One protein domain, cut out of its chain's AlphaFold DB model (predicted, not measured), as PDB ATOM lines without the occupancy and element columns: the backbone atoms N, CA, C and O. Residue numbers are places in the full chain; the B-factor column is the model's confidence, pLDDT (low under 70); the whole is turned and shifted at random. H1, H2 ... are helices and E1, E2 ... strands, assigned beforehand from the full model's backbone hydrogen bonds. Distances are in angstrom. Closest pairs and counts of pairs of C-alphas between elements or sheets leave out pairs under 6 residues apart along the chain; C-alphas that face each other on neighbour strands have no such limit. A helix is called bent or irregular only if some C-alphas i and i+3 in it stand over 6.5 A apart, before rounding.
ATOM      1  N   ALA A 113     220.453 253.767 184.285       95.94
ATOM      2  CA  ALA A 113     220.629 253.473 182.863       95.94
ATOM      3  C   ALA A 113     220.633 251.957 182.598       95.94
ATOM      4  O   ALA A 113     220.014 251.488 181.641       95.94
ATOM      5  N   SER A 114     221.276 251.181 183.474       95.81
ATOM      6  CA  SER A 114     221.236 249.718 183.450       95.81
ATOM      7  C   SER A 114     219.836 249.168 183.727       95.81
ATOM      8  O   SER A 114     219.448 248.192 183.084       95.81
ATOM      9  N   VAL A 115     219.069 249.768 184.647       95.69
ATOM     10  CA  VAL A 115     217.663 249.399 184.877       95.69
ATOM     11  C   VAL A 115     216.852 249.636 183.605       95.69
ATOM     12  O   VAL A 115     216.278 248.689 183.081       95.69
ATOM     13  N   LEU A 116     216.876 250.849 183.044       95.25
ATOM     14  CA  LEU A 116     216.114 251.197 181.839       95.25
ATOM     15  C   LEU A 116     216.476 250.310 180.636       95.25
ATOM     16  O   LEU A 116     215.594 249.859 179.906       95.25
ATOM     17  N   ALA A 117     217.760 249.988 180.452       94.38
ATOM     18  CA  ALA A 117     218.193 249.065 179.404       94.38
ATOM     19  C   ALA A 117     217.612 247.650 179.590       94.38
ATOM     20  O   ALA A 117     217.234 247.005 178.611       94.38
ATOM     21  N   ARG A 118     217.518 247.173 180.838       94.31
ATOM     22  CA  ARG A 118     216.921 245.872 181.175       94.31
ATOM     23  C   ARG A 118     215.398 245.885 181.093       94.31
ATOM     24  O   ARG A 118     214.831 244.873 180.719       94.31
ATOM     25  N   LEU A 119     214.738 247.010 181.364       93.69
ATOM     26  CA  LEU A 119     213.302 247.157 181.113       93.69
ATOM     27  C   LEU A 119     212.992 247.017 179.614       93.69
ATOM     28  O   LEU A 119     212.060 246.313 179.235       93.69
ATOM     29  N   ALA A 120     213.801 247.633 178.749       92.44
ATOM     30  CA  ALA A 120     213.621 247.553 177.298       92.44
ATOM     31  C   ALA A 120     213.948 246.165 176.710       92.44
ATOM     32  O   ALA A 120     213.392 245.780 175.680       92.44
ATOM     33  N   ALA A 121     214.858 245.419 177.341       92.62
ATOM     34  CA  ALA A 121     215.251 244.074 176.926       92.62
ATOM     35  C   ALA A 121     215.534 243.177 178.149       92.62
ATOM     36  O   ALA A 121     216.706 242.966 178.496       92.62
ATOM     37  N   PRO A 122     214.484 242.640 178.802       93.88
ATOM     38  CA  PRO A 122     214.645 241.848 180.016       93.88
ATOM     39  C   PRO A 122     215.457 240.577 179.784       93.88
ATOM     40  O   PRO A 122     215.249 239.850 178.810       93.88
ATOM     41  N   ARG A 123     216.392 240.280 180.691       93.81
ATOM     42  CA  ARG A 123     217.252 239.087 180.592       93.81
ATOM     43  C   ARG A 123     216.579 237.842 181.160       93.81
ATOM     44  O   ARG A 123     216.984 236.728 180.841       93.81
ATOM     45  N   THR A 124     215.584 238.033 182.020       94.06
ATOM     46  CA  THR A 124     214.883 236.975 182.751       94.06
ATOM     47  C   THR A 124     213.869 236.214 181.885       94.06
ATOM     48  O   THR A 124     213.430 235.137 182.285       94.06
ATOM     49  N   GLY A 125     213.593 236.674 180.657       93.69
ATOM     50  CA  GLY A 125     212.744 235.974 179.683       93.69
ATOM     51  C   GLY A 125     211.255 236.011 180.030       93.69
ATOM     52  O   GLY A 125     210.489 235.153 179.589       93.69
ATOM     53  N   GLU A 126     210.868 236.968 180.863       94.69
ATOM     54  CA  GLU A 126     209.508 237.201 181.298       94.69
ATOM     55  C   GLU A 126     208.664 237.887 180.226       94.69
ATOM     56  O   GLU A 126     209.138 238.675 179.406       94.69
ATOM     57  N   THR A 127     207.376 237.583 180.263       96.50
ATOM     58  CA  THR A 127     206.338 238.222 179.466       96.50
ATOM     59  C   THR A 127     205.166 238.526 180.377       96.50
ATOM     60  O   THR A 127     204.850 237.731 181.264       96.50
ATOM     61  N   TRP A 128     204.523 239.665 180.152       96.25
ATOM     62  CA  TRP A 128     203.423 240.146 180.980       96.25
ATOM     63  C   TRP A 128     202.184 240.367 180.132       96.25
ATOM     64  O   TRP A 128     202.271 240.658 178.937       96.25
ATOM     65  N   HIS A 129     201.033 240.223 180.767       95.38
ATOM     66  CA  HIS A 129     199.745 240.581 180.205       95.38
ATOM     67  C   HIS A 129     198.862 241.172 181.303       95.38
ATOM     68  O   HIS A 129     199.186 241.089 182.490       95.38
ATOM     69  N   ASP A 130     197.725 241.744 180.909       90.50
ATOM     70  CA  ASP A 130     196.758 242.260 181.873       90.50
ATOM     71  C   ASP A 130     196.305 241.152 182.844       90.50
ATOM     72  O   ASP A 130     196.166 239.996 182.425       90.50
ATOM     73  N   PRO A 131     196.052 241.464 184.128       91.88
ATOM     74  CA  PRO A 131     195.699 240.458 185.118       91.88
ATOM     75  C   PRO A 131     194.389 239.749 184.765       91.88
ATOM     76  O   PRO A 131     193.335 240.375 184.640       91.88
ATOM     77  N   VAL A 132     194.432 238.421 184.668       94.06
ATOM     78  CA  VAL A 132     193.255 237.578 184.424       94.06
ATOM     79  C   VAL A 132     192.969 236.756 185.669       94.06
ATOM     80  O   VAL A 132     193.786 235.932 186.070       94.06
ATOM     81  N   ARG A 133     191.804 236.965 186.288       93.38
ATOM     82  CA  ARG A 133     191.397 236.204 187.476       93.38
ATOM     83  C   ARG A 133     191.358 234.702 187.171       93.38
ATOM     84  O   ARG A 133     190.717 234.290 186.207       93.38
ATOM     85  N   ASP A 134     191.976 233.901 188.036       96.44
ATOM     86  CA  ASP A 134     192.043 232.443 187.909       96.44
ATOM     87  C   ASP A 134     191.595 231.744 189.204       96.44
ATOM     88  O   ASP A 134     192.367 231.508 190.139       96.44
ATOM     89  N   ASP A 135     190.312 231.379 189.250       94.25
ATOM     90  CA  ASP A 135     189.728 230.663 190.389       94.25
ATOM     91  C   ASP A 135     190.210 229.200 190.489       94.25
ATOM     92  O   ASP A 135     190.119 228.597 191.560       94.25
ATOM     93  N   THR A 136     190.750 228.621 189.408       95.38
ATOM     94  CA  THR A 136     191.314 227.260 189.439       95.38
ATOM     95  C   THR A 136     192.693 227.278 190.089       95.38
ATOM     96  O   THR A 136     192.966 226.468 190.976       95.38
ATOM     97  N   ALA A 137     193.551 228.228 189.701       96.56
ATOM     98  CA  ALA A 137     194.843 228.445 190.344       96.56
ATOM     99  C   ALA A 137     194.676 228.849 191.812       96.56
ATOM    100  O   ALA A 137     195.409 228.351 192.660       96.56
ATOM    101  N   ARG A 138     193.658 229.657 192.143       95.56
ATOM    102  CA  ARG A 138     193.325 230.016 193.530       95.56
ATOM    103  C   ARG A 138     193.236 228.804 194.458       95.56
ATOM    104  O   ARG A 138     193.824 228.827 195.534       95.56
ATOM    105  N   ALA A 139     192.507 227.762 194.056       92.94
ATOM    106  CA  ALA A 139     192.321 226.566 194.879       92.94
ATOM    107  C   ALA A 139     193.616 225.759 195.080       92.94
ATOM    108  O   ALA A 139     193.708 225.007 196.045       92.94
ATOM    109  N   ALA A 140     194.585 225.902 194.173       95.31
ATOM    110  CA  ALA A 140     195.881 225.237 194.249       95.31
ATOM    111  C   ALA A 140     196.944 226.069 194.984       95.31
ATOM    112  O   ALA A 140     197.841 225.495 195.577       95.31
ATOM    113  N   LEU A 141     196.872 227.404 194.924       97.31
ATOM    114  CA  LEU A 141     197.927 228.283 195.440       97.31
ATOM    115  C   LEU A 141     197.669 228.809 196.856       97.31
ATOM    116  O   LEU A 141     198.612 229.241 197.512       97.31
ATOM    117  N   LEU A 142     196.422 228.816 197.330       96.62
ATOM    118  CA  LEU A 142     196.069 229.354 198.647       96.62
ATOM    119  C   LEU A 142     195.874 228.256 199.691       96.62
ATOM    120  O   LEU A 142     195.270 227.220 199.408       96.62
ATOM    121  N   ALA A 143     196.290 228.532 200.931       95.88
ATOM    122  CA  ALA A 143     196.029 227.641 202.055       95.88
ATOM    123  C   ALA A 143     194.515 227.433 202.281       95.88
ATOM    124  O   ALA A 143     193.705 228.353 202.082       95.88
ATOM    125  N   PRO A 144     194.090 226.241 202.744       93.88
ATOM    126  CA  PRO A 144     192.700 225.999 203.103       93.88
ATOM    127  C   PRO A 144     192.199 226.994 204.158       93.88
ATOM    128  O   PRO A 144     192.812 227.180 205.204       93.88
ATOM    129  N   GLY A 145     191.039 227.606 203.908       89.25
ATOM    130  CA  GLY A 145     190.445 228.591 204.819       89.25
ATOM    131  C   GLY A 145     190.925 230.031 204.607       89.25
ATOM    132  O   GLY A 145     190.384 230.931 205.250       89.25
ATOM    133  N   THR A 146     191.849 230.275 203.673       89.25
ATOM    134  CA  THR A 146     192.239 231.626 203.250       89.25
ATOM    135  C   THR A 146     191.109 232.275 202.440       89.25
ATOM    136  O   THR A 146     190.971 232.112 201.224       89.25
ATOM    137  N   SER A 147     190.238 233.005 203.138       87.75
ATOM    138  CA  SER A 147     189.232 233.887 202.539       87.75
ATOM    139  C   SER A 147     189.806 235.279 202.273       87.75
ATOM    140  O   SER A 147     190.723 235.701 202.966       87.75
ATOM    141  N   GLY A 148     189.226 236.011 201.318       86.56
ATOM    142  CA  GLY A 148     189.622 237.398 201.043       86.56
ATOM    143  C   GLY A 148     190.946 237.540 200.294       86.56
ATOM    144  O   GLY A 148     191.621 238.536 200.473       86.56
ATOM    145  N   TRP A 149     191.326 236.552 199.483       90.44
ATOM    146  CA  TRP A 149     192.467 236.626 198.566       90.44
ATOM    147  C   TRP A 149     192.031 236.192 197.175       90.44
ATOM    148  O   TRP A 149     191.294 235.215 197.054       90.44
ATOM    149  N   THR A 150     192.497 236.875 196.138       91.06
ATOM    150  CA  THR A 150     192.229 236.568 194.732       91.06
ATOM    151  C   THR A 150     193.539 236.281 194.006       91.06
ATOM    152  O   THR A 150     194.581 236.854 194.317       91.06
ATOM    153  N   VAL A 151     193.491 235.354 193.049       94.62
ATOM    154  CA  VAL A 151     194.640 234.968 192.225       94.62
ATOM    155  C   VAL A 151     194.402 235.426 190.796       94.62
ATOM    156  O   VAL A 151     193.335 235.177 190.230       94.62
ATOM    157  N   TYR A 152     195.404 236.081 190.221       95.12
ATOM    158  CA  TYR A 152     195.415 236.549 188.843       95.12
ATOM    159  C   TYR A 152     196.602 235.941 188.105       95.12
ATOM    160  O   TYR A 152     197.726 236.026 188.587       95.12
ATOM    161  N   ALA A 153     196.386 235.367 186.926       97.06
ATOM    162  CA  ALA A 153     197.464 235.133 185.977       97.06
ATOM    163  C   ALA A 153     197.911 236.489 185.412       97.06
ATOM    164  O   ALA A 153     197.066 237.276 184.977       97.06
ATOM    165  N   VAL A 154     199.213 236.772 185.434       96.69
ATOM    166  CA  VAL A 154     199.776 238.074 185.017       96.69
ATOM    167  C   VAL A 154     200.889 237.954 183.977       96.69
ATOM    168  O   VAL A 154     201.335 238.962 183.432       96.69
ATOM    169  N   GLY A 155     201.361 236.743 183.689       97.38
ATOM    170  CA  GLY A 155     202.446 236.560 182.740       97.38
ATOM    171  C   GLY A 155     202.983 235.140 182.672       97.38
ATOM    172  O   GLY A 155     202.395 234.192 183.195       97.38
ATOM    173  N   ALA A 156     204.137 235.007 182.029       98.06
ATOM    174  CA  ALA A 156     204.874 233.757 181.921       98.06
ATOM    175  C   ALA A 156     206.385 234.005 181.853       98.06
ATOM    176  O   ALA A 156     206.830 235.032 181.333       98.06
ATOM    177  N   ARG A 157     207.169 233.025 182.309       96.38
ATOM    178  CA  ARG A 157     208.627 232.967 182.152       96.38
ATOM    179  C   ARG A 157     209.029 231.566 181.697       96.38
ATOM    180  O   ARG A 157     208.983 230.600 182.457       96.38
ATOM    181  N   GLY A 158     209.408 231.436 180.427       95.38
ATOM    182  CA  GLY A 158     209.620 230.120 179.818       95.38
ATOM    183  C   GLY A 158     208.337 229.278 179.841       95.38
ATOM    184  O   GLY A 158     207.331 229.683 179.270       95.38
ATOM    185  N   ALA A 159     208.379 228.106 180.483       96.06
ATOM    186  CA  ALA A 159     207.213 227.230 180.650       96.06
ATOM    187  C   ALA A 159     206.371 227.554 181.899       96.06
ATOM    188  O   ALA A 159     205.261 227.041 182.034       96.06
ATOM    189  N   ALA A 160     206.885 228.388 182.807       98.12
ATOM    190  CA  ALA A 160     206.191 228.735 184.035       98.12
ATOM    191  C   ALA A 160     205.159 229.835 183.792       98.12
ATOM    192  O   ALA A 160     205.451 230.854 183.164       98.12
ATOM    193  N   SER A 161     203.957 229.635 184.327       98.50
ATOM    194  CA  SER A 161     202.951 230.691 184.441       98.50
ATOM    195  C   SER A 161     203.231 231.522 185.691       98.50
ATOM    196  O   SER A 161     203.563 230.960 186.736       98.50
ATOM    197  N   VAL A 162     203.084 232.840 185.588       98.19
ATOM    198  CA  VAL A 162     203.292 233.785 186.690       98.19
ATOM    199  C   VAL A 162     201.937 234.273 187.189       98.19
ATOM    200  O   VAL A 162     201.110 234.768 186.417       98.19
ATOM    201  N   TYR A 163     201.721 234.148 188.494       97.75
ATOM    202  CA  TYR A 163     200.500 234.527 189.184       97.75
ATOM    203  C   TYR A 163     200.778 235.616 190.210       97.75
ATOM    204  O   TYR A 163     201.776 235.573 190.927       97.75
ATOM    205  N   LEU A 164     199.844 236.551 190.321       95.00
ATOM    206  CA  LEU A 164     199.770 237.526 191.391       95.00
ATOM    207  C   LEU A 164     198.658 237.114 192.361       95.00
ATOM    208  O   LEU A 164     197.505 236.930 191.965       95.00
ATOM    209  N   VAL A 165     199.008 236.972 193.632       94.00
ATOM    210  CA  VAL A 165     198.101 236.621 194.724       94.00
ATOM    211  C   VAL A 165     197.886 237.872 195.566       94.00
ATOM    212  O   VAL A 165     198.838 238.413 196.120       94.00
ATOM    213  N   VAL A 166     196.651 238.359 195.628       89.31
ATOM    214  CA  VAL A 166     196.328 239.682 196.179       89.31
ATOM    215  C   VAL A 166     195.205 239.568 197.196       89.31
ATOM    216  O   VAL A 166     194.234 238.854 196.958       89.31
ATOM    217  N   GLU A 167     195.304 240.282 198.310       85.69
ATOM    218  CA  GLU A 167     194.205 240.417 199.266       85.69
ATOM    219  C   GLU A 167     193.014 241.166 198.616       85.69
ATOM    220  O   GLU A 167     193.173 242.213 197.994       85.69
ATOM    221  N   ASP A 168     191.795 240.631 198.718       77.38
ATOM    222  CA  ASP A 168     190.578 241.311 198.265       77.38
ATOM    223  C   ASP A 168     190.302 242.499 199.195       77.38
ATOM    224  O   ASP A 168     189.794 242.334 200.310       77.38
ATOM    225  N   ALA A 169     190.547 243.714 198.700       60.91
ATOM    226  CA  ALA A 169     190.196 244.948 199.406       60.91
ATOM    227  C   ALA A 169     188.696 244.999 199.773       60.91
ATOM    228  O   ALA A 169     188.315 245.453 200.850       60.91
ATOM    229  N   THR A 170     187.829 244.424 198.929       58.56
ATOM    230  CA  THR A 170     186.372 244.391 199.159       58.56
ATOM    231  C   THR A 170     185.948 243.525 200.351       58.56
ATOM    232  O   THR A 170     184.881 243.754 200.924       58.56
ATOM    233  N   ALA A 171     186.771 242.557 200.770       51.34
ATOM    234  CA  ALA A 171     186.443 241.657 201.876       51.34
ATOM    235  C   ALA A 171     186.452 242.360 203.245       51.34
ATOM    236  O   ALA A 171     185.853 241.859 204.197       51.34
ATOM    237  N   HIS A 172     187.096 243.526 203.347       48.53
ATOM    238  CA  HIS A 172     187.280 244.236 204.611       48.53
ATOM    239  C   HIS A 172     186.172 245.246 204.933       48.53
ATOM    240  O   HIS A 172     186.266 245.921 205.959       48.53
ATOM    241  N   GLY A 173     185.119 245.347 204.105       42.12
ATOM    242  CA  GLY A 173     183.934 246.182 204.369       42.12
ATOM    243  C   GLY A 173     184.233 247.662 204.647       42.12
ATOM    244  O   GLY A 173     183.362 248.384 205.122       42.12
ATOM    245  N   SER A 174     185.462 248.093 204.380       40.50
ATOM    246  CA  SER A 174     185.997 249.424 204.606       40.50
ATOM    247  C   SER A 174     186.691 249.841 203.324       40.50
ATOM    248  O   SER A 174     187.333 249.031 202.660       40.50
ATOM    249  N   THR A 175     186.529 251.107 202.981       41.84
ATOM    250  CA  THR A 175     187.107 251.807 201.834       41.84
ATOM    251  C   THR A 175     188.637 251.868 201.850       41.84
ATOM    252  O   THR A 175     189.220 252.617 201.084       41.84
ATOM    253  N   ALA A 176     189.328 251.099 202.694       39.84
ATOM    254  CA  ALA A 176     190.762 251.243 202.855       39.84
ATOM    255  C   ALA A 176     191.504 250.814 201.568       39.84
ATOM    256  O   ALA A 176     191.476 249.630 201.222       39.84
ATOM    257  N   PRO A 177     192.247 251.722 200.906       47.59
ATOM    258  CA  PRO A 177     193.120 251.390 199.775       47.59
ATOM    259  C   PRO A 177     194.385 250.628 200.208       47.59
ATOM    260  O   PRO A 177     195.254 250.337 199.390       47.59
ATOM    261  N   PHE A 178     194.512 250.302 201.496       49.00
ATOM    262  CA  PHE A 178     195.656 249.598 202.049       49.00
ATOM    263  C   PHE A 178     195.401 248.093 202.000       49.00
ATOM    264  O   PHE A 178     194.676 247.547 202.833       49.00
ATOM    265  N   LEU A 179     196.034 247.407 201.049       52.34
ATOM    266  CA  LEU A 179     196.264 245.973 201.180       52.34
ATOM    267  C   LEU A 179     197.129 245.771 202.432       52.34
ATOM    268  O   LEU A 179     198.342 245.967 202.390       52.34
ATOM    269  N   TYR A 180     196.513 245.421 203.565       53.16
ATOM    270  CA  TYR A 180     197.207 245.266 204.849       53.16
ATOM    271  C   TYR A 180     198.283 244.174 204.802       53.16
ATOM    272  O   TYR A 180     199.172 244.163 205.657       53.16
ATOM    273  N   ARG A 181     198.192 243.251 203.835       58.22
ATOM    274  CA  ARG A 181     199.172 242.182 203.595       58.22
ATOM    275  C   ARG A 181     199.754 242.163 202.176       58.22
ATOM    276  O   ARG A 181     200.455 241.218 201.827       58.22
ATOM    277  N   GLY A 182     199.499 243.205 201.382       71.00
ATOM    278  CA  GLY A 182     200.094 243.396 200.060       71.00
ATOM    279  C   GLY A 182     199.769 242.315 199.015       71.00
ATOM    280  O   GLY A 182     198.700 241.704 199.039       71.00
ATOM    281  N   ALA A 183     200.677 242.118 198.056       87.88
ATOM    282  CA  ALA A 183     200.574 241.144 196.975       87.88
ATOM    283  C   ALA A 183     201.782 240.196 196.988       87.88
ATOM    284  O   ALA A 183     202.880 240.593 197.367       87.88
ATOM    285  N   LEU A 184     201.582 238.956 196.541       93.38
ATOM    286  CA  LEU A 184     202.616 237.930 196.401       93.38
ATOM    287  C   LEU A 184     202.718 237.498 194.939       93.38
ATOM    288  O   LEU A 184     201.717 237.476 194.222       93.38
ATOM    289  N   LEU A 185     203.915 237.110 194.508       95.75
ATOM    290  CA  LEU A 185     204.159 236.613 193.158       95.75
ATOM    291  C   LEU A 185     204.519 235.128 193.214       95.75
ATOM    292  O   LEU A 185     205.372 234.721 193.999       95.75
ATOM    293  N   VAL A 186     203.866 234.314 192.391       97.88
ATOM    294  CA  VAL A 186     204.043 232.860 192.368       97.88
ATOM    295  C   VAL A 186     204.300 232.406 190.941       97.88
ATOM    296  O   VAL A 186     203.540 232.741 190.037       97.88
ATOM    297  N   GLU A 187     205.340 231.611 190.730       98.31
ATOM    298  CA  GLU A 187     205.506 230.857 189.490       98.31
ATOM    299  C   GLU A 187     204.963 229.445 189.652       98.31
ATOM    300  O   GLU A 187     205.100 228.839 190.712       98.31
ATOM    301  N   ARG A 188     204.376 228.898 188.591       98.25
ATOM    302  CA  ARG A 188     203.943 227.502 188.565       98.25
ATOM    303  C   ARG A 188     204.257 226.854 187.228       98.25
ATOM    304  O   ARG A 188     203.886 227.386 186.180       98.25
ATOM    305  N   ASP A 189     204.876 225.686 187.283       97.62
ATOM    306  CA  ASP A 189     205.162 224.814 186.141       97.62
ATOM    307  C   ASP A 189     204.946 223.332 186.512       97.62
ATOM    308  O   ASP A 189     204.159 223.020 187.410       97.62
ATOM    309  N   GLU A 190     205.570 222.415 185.765       97.19
ATOM    310  CA  GLU A 190     205.459 220.965 185.971       97.19
ATOM    311  C   GLU A 190     206.083 220.495 187.295       97.19
ATOM    312  O   GLU A 190     205.639 219.479 187.834       97.19
ATOM    313  N   ASP A 191     207.064 221.231 187.830       96.94
ATOM    314  CA  ASP A 191     207.769 220.873 189.065       96.94
ATOM    315  C   ASP A 191     207.016 221.335 190.325       96.94
ATOM    316  O   ASP A 191     207.295 220.858 191.426       96.94
ATOM    317  N   GLY A 192     206.035 222.230 190.172       97.31
ATOM    318  CA  GLY A 192     205.188 222.714 191.258       97.31
ATOM    319  C   GLY A 192     205.015 224.229 191.251       97.31
ATOM    320  O   GLY A 192     205.286 224.908 190.259       97.31
ATOM    321  N   ALA A 193     204.509 224.756 192.363       98.25
ATOM    322  CA  ALA A 193     204.363 226.188 192.586       98.25
ATOM    323  C   ALA A 193     205.485 226.704 193.493       98.25
ATOM    324  O   ALA A 193     205.873 226.043 194.454       98.25
ATOM    325  N   ARG A 194     205.986 227.903 193.198       98.31
ATOM    326  CA  ARG A 194     207.054 228.553 193.953       98.31
ATOM    327  C   ARG A 194     206.778 230.039 194.155       98.31
ATOM    328  O   ARG A 194     206.464 230.752 193.203       98.31
ATOM    329  N   ALA A 195     206.874 230.510 195.391       97.50
ATOM    330  CA  ALA A 195     206.631 231.898 195.759       97.50
ATOM    331  C   ALA A 195     207.906 232.730 195.597       97.50
ATOM    332  O   ALA A 195     208.868 232.545 196.339       97.50
ATOM    333  N   VAL A 196     207.907 233.669 194.654       97.31
ATOM    334  CA  VAL A 196     209.052 234.545 194.390       97.31
ATOM    335  C   VAL A 196     209.178 235.561 195.521       97.31
ATOM    336  O   VAL A 196     208.390 236.501 195.620       97.31
ATOM    337  N   ARG A 197     210.187 235.388 196.378       94.88
ATOM    338  CA  ARG A 197     210.360 236.227 197.575       94.88
ATOM    339  C   ARG A 197     210.940 237.597 197.260       94.88
ATOM    340  O   ARG A 197     210.564 238.577 197.892       94.88
ATOM    341  N   CYS A 198     211.845 237.670 196.292       95.50
ATOM    342  CA  CYS A 198     212.605 238.874 195.965       95.50
ATOM    343  C   CYS A 198     212.458 239.194 194.468       95.50
ATOM    344  O   CYS A 198     213.352 238.856 193.689       95.50
ATOM    345  N   PRO A 199     211.340 239.808 194.039       95.06
ATOM    346  CA  PRO A 199     211.045 239.999 192.619       95.06
ATOM    347  C   PRO A 199     211.991 240.987 191.916       95.06
ATOM    348  O   PRO A 199     212.168 240.879 190.706       95.06
ATOM    349  N   SER A 200     212.632 241.906 192.644       95.31
ATOM    350  CA  SER A 200     213.625 242.834 192.085       95.31
ATOM    351  C   SER A 200     214.966 242.154 191.764       95.31
ATOM    352  O   SER A 200     215.463 241.300 192.504       95.31
ATOM    353  N   ALA A 201     215.616 242.596 190.684       96.00
ATOM    354  CA  ALA A 201     216.971 242.197 190.314       96.00
ATOM    355  C   ALA A 201     218.052 242.803 191.231       96.00
ATOM    356  O   ALA A 201     219.223 242.413 191.139       96.00
ATOM    357  N   ARG A 202     217.694 243.760 192.099       94.81
ATOM    358  CA  ARG A 202     218.605 244.370 193.072       94.81
ATOM    359  C   ARG A 202     218.535 243.625 194.406       94.81
ATOM    360  O   ARG A 202     217.469 243.508 194.997       94.81
ATOM    361  N   THR A 203     219.669 243.167 194.940       93.75
ATOM    362  CA  THR A 203     219.679 242.359 196.181       93.75
ATOM    363  C   THR A 203     219.383 243.154 197.456       93.75
ATOM    364  O   THR A 203     219.191 242.550 198.504       93.75
ATOM    365  N   GLY A 204     219.427 244.487 197.398       89.94
ATOM    366  CA  GLY A 204     219.118 245.364 198.531       89.94
ATOM    367  C   GLY A 204     217.649 245.778 198.624       89.94
ATOM    368  O   GLY A 204     217.286 246.475 199.567       89.94
ATOM    369  N   ASP A 205     216.822 245.397 197.649       92.12
ATOM    370  CA  ASP A 205     215.403 245.735 197.659       92.12
ATOM    371  C   ASP A 205     214.625 244.773 198.592       92.12
ATOM    372  O   ASP A 205     214.988 243.597 198.691       92.12
ATOM    373  N   PRO A 206     213.575 245.245 199.294       89.94
ATOM    374  CA  PRO A 206     212.782 244.420 200.201       89.94
ATOM    375  C   PRO A 206     212.182 243.183 199.537       89.94
ATOM    376  O   PRO A 206     211.640 243.245 198.430       89.94
ATOM    377  N   CYS A 207     212.216 242.083 200.284       92.50
ATOM    378  CA  CYS A 207     211.642 240.800 199.913       92.50
ATOM    379  C   CYS A 207     210.498 240.424 200.854       92.50
ATOM    380  O   CYS A 207     210.502 240.819 202.021       92.50
ATOM    381  N   VAL A 208     209.621 239.548 200.374       91.06
ATOM    382  CA  VAL A 208     208.563 238.929 201.171       91.06
ATOM    383  C   VAL A 208     209.164 238.153 202.349       91.06
ATOM    384  O   VAL A 208     210.091 237.330 202.213       91.06
ATOM    385  N   THR A 209     208.616 238.396 203.533       89.50
ATOM    386  CA  THR A 209     208.963 237.701 204.770       89.50
ATOM    387  C   THR A 209     208.264 236.338 204.862       89.50
ATOM    388  O   THR A 209     207.196 236.138 204.286       89.50
ATOM    389  N   PRO A 210     208.820 235.364 205.607       89.19
ATOM    390  CA  PRO A 210     208.171 234.062 205.780       89.19
ATOM    391  C   PRO A 210     206.746 234.139 206.351       89.19
ATOM    392  O   PRO A 210     205.902 233.328 205.983       89.19
ATOM    393  N   ASP A 211     206.463 235.122 207.213       87.50
ATOM    394  CA  ASP A 211     205.139 235.295 207.822       87.50
ATOM    395  C   ASP A 211     204.073 235.704 206.788       87.50
ATOM    396  O   ASP A 211     202.912 235.306 206.900       87.50
ATOM    397  N   GLU A 212     204.458 236.464 205.760       86.44
ATOM    398  CA  GLU A 212     203.563 236.891 204.675       86.44
ATOM    399  C   GLU A 212     203.208 235.737 203.731       86.44
ATOM    400  O   GLU A 212     202.101 235.698 203.196       86.44
ATOM    401  N   LEU A 213     204.096 234.747 203.590       90.94
ATOM    402  CA  LEU A 213     203.847 233.549 202.781       90.94
ATOM    403  C   LEU A 213     202.815 232.599 203.401       90.94
ATOM    404  O   LEU A 213     202.305 231.731 202.701       90.94
ATOM    405  N   GLY A 214     202.448 232.773 204.677       91.00
ATOM    406  CA  GLY A 214     201.511 231.889 205.386       91.00
ATOM    407  C   GLY A 214     200.077 231.856 204.834       91.00
ATOM    408  O   GLY A 214     199.240 231.128 205.361       91.00
ATOM    409  N   VAL A 215     199.765 232.656 203.807       92.12
ATOM    410  CA  VAL A 215     198.486 232.610 203.075       92.12
ATOM    411  C   VAL A 215     198.493 231.609 201.915       92.12
ATOM    412  O   VAL A 215     197.417 231.221 201.442       92.12
ATOM    413  N   LEU A 216     199.679 231.200 201.459       96.12
ATOM    414  CA  LEU A 216     199.879 230.244 200.373       96.12
ATOM    415  C   LEU A 216     199.744 228.805 200.880       96.12
ATOM    416  O   LEU A 216     199.892 228.544 202.072       96.12
ATOM    417  N   ALA A 217     199.417 227.880 199.980       96.69
ATOM    418  CA  ALA A 217     199.311 226.463 200.314       96.69
ATOM    419  C   ALA A 217     200.669 225.876 200.746       96.69
ATOM    420  O   ALA A 217     201.720 226.342 200.310       96.69
ATOM    421  N   ASP A 218     200.635 224.836 201.588       96.69
ATOM    422  CA  ASP A 218     201.835 224.217 202.180       96.69
ATOM    423  C   ASP A 218     202.805 223.628 201.134       96.69
ATOM    424  O   ASP A 218     203.971 223.405 201.443       96.69
ATOM    425  N   ASP A 219     202.328 223.341 199.920       96.31
ATOM    426  CA  ASP A 219     203.112 222.828 198.791       96.31
ATOM    427  C   ASP A 219     203.672 223.930 197.872       96.31
ATOM    428  O   ASP A 219     204.325 223.621 196.874       96.31
ATOM    429  N   VAL A 220     203.443 225.211 198.193       97.56
ATOM    430  CA  VAL A 220     204.079 226.342 197.505       97.56
ATOM    431  C   VAL A 220     205.421 226.647 198.167       97.56
ATOM    432  O   VAL A 220     205.489 227.238 199.245       97.56
ATOM    433  N   GLU A 221     206.508 226.278 197.498       97.62
ATOM    434  CA  GLU A 221     207.858 226.437 198.042       97.62
ATOM    435  C   GLU A 221     208.350 227.895 197.938       97.62
ATOM    436  O   GLU A 221     208.131 228.557 196.922       97.62
ATOM    437  N   PRO A 222     209.054 228.439 198.945       97.06
ATOM    438  CA  PRO A 222     209.690 229.745 198.827       97.06
ATOM    439  C   PRO A 222     210.841 229.722 197.808       97.06
ATOM    440  O   PRO A 222     211.713 228.855 197.854       97.06
ATOM    441  N   ASP A 223     210.897 230.727 196.937       97.38
ATOM    442  CA  ASP A 223     211.942 230.904 195.928       97.38
ATOM    443  C   ASP A 223     212.671 232.238 196.121       97.38
ATOM    444  O   ASP A 223     212.159 233.323 195.833       97.38
ATOM    445  N   ASP A 224     213.902 232.138 196.617       95.44
ATOM    446  CA  ASP A 224     214.810 233.269 196.780       95.44
ATOM    447  C   ASP A 224     215.671 233.521 195.532       95.44
ATOM    448  O   ASP A 224     216.387 234.519 195.510       95.44
ATOM    449  N   ALA A 225     215.674 232.644 194.527       95.38
ATOM    450  CA  ALA A 225     216.560 232.721 193.365       95.38
ATOM    451  C   ALA A 225     215.919 233.438 192.171       95.38
ATOM    452  O   ALA A 225     216.618 234.170 191.468       95.38
ATOM    453  N   THR A 226     214.617 233.251 191.944       96.62
ATOM    454  CA  THR A 226     213.897 233.913 190.847       96.62
ATOM    455  C   THR A 226     213.712 235.408 191.119       96.62
ATOM    456  O   THR A 226     213.465 235.832 192.247       96.62
ATOM    457  N   PHE A 227     213.842 236.211 190.064       97.12
ATOM    458  CA  PHE A 227     213.602 237.653 190.036       97.12
ATOM    459  C   PHE A 227     213.229 238.079 188.608       97.12
ATOM    460  O   PHE A 227     213.312 237.266 187.683       97.12
ATOM    461  N   TYR A 228     212.855 239.345 188.430       96.75
ATOM    462  CA  TYR A 228     212.437 239.915 187.152       96.75
ATOM    463  C   TYR A 228     213.112 241.264 186.918       96.75
ATOM    464  O   TYR A 228     213.010 242.187 187.733       96.75
ATOM    465  N   ASP A 229     213.788 241.399 185.780       96.12
ATOM    466  CA  ASP A 229     214.374 242.674 185.369       96.12
ATOM    467  C   ASP A 229     213.275 243.746 185.233       96.12
ATOM    468  O   ASP A 229     213.456 244.873 185.692       96.12
ATOM    469  N   SER A 230     212.101 243.373 184.710       95.38
ATOM    470  CA  SER A 230     210.955 244.273 184.523       95.38
ATOM    471  C   SER A 230     210.268 244.750 185.810       95.38
ATOM    472  O   SER A 230     209.399 245.614 185.736       95.38
ATOM    473  N   LEU A 231     210.597 244.174 186.975       95.31
ATOM    474  CA  LEU A 231     210.072 244.590 188.288       95.31
ATOM    475  C   LEU A 231     211.119 245.326 189.133       95.31
ATOM    476  O   LEU A 231     210.886 245.642 190.298       95.31
ATOM    477  N   THR A 232     212.275 245.628 188.541       95.12
ATOM    478  CA  THR A 232     213.302 246.458 189.170       95.12
ATOM    479  C   THR A 232     213.033 247.913 188.824       95.12
ATOM    480  O   THR A 232     213.252 248.333 187.691       95.12
TER     481      THR A 232
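AT A GLANCE: This is residues 113 to 232 of the 455 residues of an uncharacterized protein of Cellulomonas composti (UniProt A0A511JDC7). One strongly twisted sheet of six strands makes the core, with E3 and E4 in its middle and short helices set round it. H2 packs on one face, crossing the strands; H4 packs near E4 and E5; H1 lies off the sheet at one end of the longest axis, and H3 with the loop of residues 173 to 182 lies off it towards the other end. The printed part has 120 residues with four named helices and six named strands, in the order H1, E1, H2, E2, E3, H3, E4, E5, H4, E6. The sheet is mixed, in the order E1, E2, E3, E4, E5, E6, antiparallel but for the parallel pair E5 and E6, and the class is mixed, helices and strands. The whole is compact, with a radius of gyration of the C-alphas of 14.5 A, and rounded, spanning 43 by 35 by 27 A.

IN THESE COORDINATES: H1, residues 113 to 120, begins at C-alpha 113 at (220.629, 253.473, 182.863) and is 10.7 A long. E1, residues 126 to 133, is 19.2 A long and bends by 71 degrees at residue 130. H2, residues 135 to 141, is 9.9 A long. E2, residues 149 to 157, is the longest strand by residues, 23.3 A long, and bends by 53 degrees at residue 154. E3, residues 160 to 167, is 22.6 A long. H3, residues 169 to 172, is neither bent nor irregular, but only just: C-alphas 169 and 172 are 6.0 A apart. E4, residues 183 to 189, is 20.1 A long and begins at C-alpha 183 at (200.574, 241.144, 196.975). E5, residues 192 to 196, is 12.8 A long. H4, residues 212 to 215, is only just irregular, with C-alphas 212 and 215 6.8 A apart. E6, residues 220 to 223, is 9.2 A long and ends at C-alpha 223 at (211.942, 230.904, 195.928).

HOW THE PARTS SIT: E1 and E6 are the edge strands. E1 and E2 are antiparallel at 153 degrees, with N 127 and O 156 2.8 A apart. E2 and E3 form a hairpin, with N 152 and O 164 at 2.9 A. E3 and E4 are antiparallel at 154 degrees, with N 163 and O 186 at 2.8 A. E4 and E5 form a second hairpin, with N 187 and O 194 at 2.8 A. E5 and E6 are parallel at 44 degrees, with N 195 and O 221 at 2.8 A. E5, H4 and E6 form a strand-helix-strand unit, two parallel neighbour strands with a helix between them in the chain, and its crossover is right-handed. H2 is on the sheet at a height of 7.5 A, only just over E3, with 3 of its C-alphas falling on that strand, and runs across the strands at 81 degrees to E3 on the local plane. The closest C-alphas of H2 and E2 are those of Arg 138 and Val 151, 5.3 A apart. H4 is on the sheet at a height of 6.4 A, over none of the strands; its closest C-alpha to E5 is that of Leu 213, 7.7 A from that of Ala 195. H1 is not on the sheet, and H3 only just is not, with 4 pairs of C-alphas within 10 A. In H1 every O i to N i+4 pair is within hydrogen-bond range; H2 has 1 of 3, beside 3 of 4 O i to N i+3 pairs, and H3 and H4 are too short for an O i to N i+4 pair.

THE WHOLE: The two C-alphas farthest apart are those of Ala 113 and Gly 145, 44.9 A. The printed part has no cut. The link from E5 to H4, residues 197 to 211, is long. The mean pLDDT of the printed part is 89.3, and residues 169 to 181 are under 70.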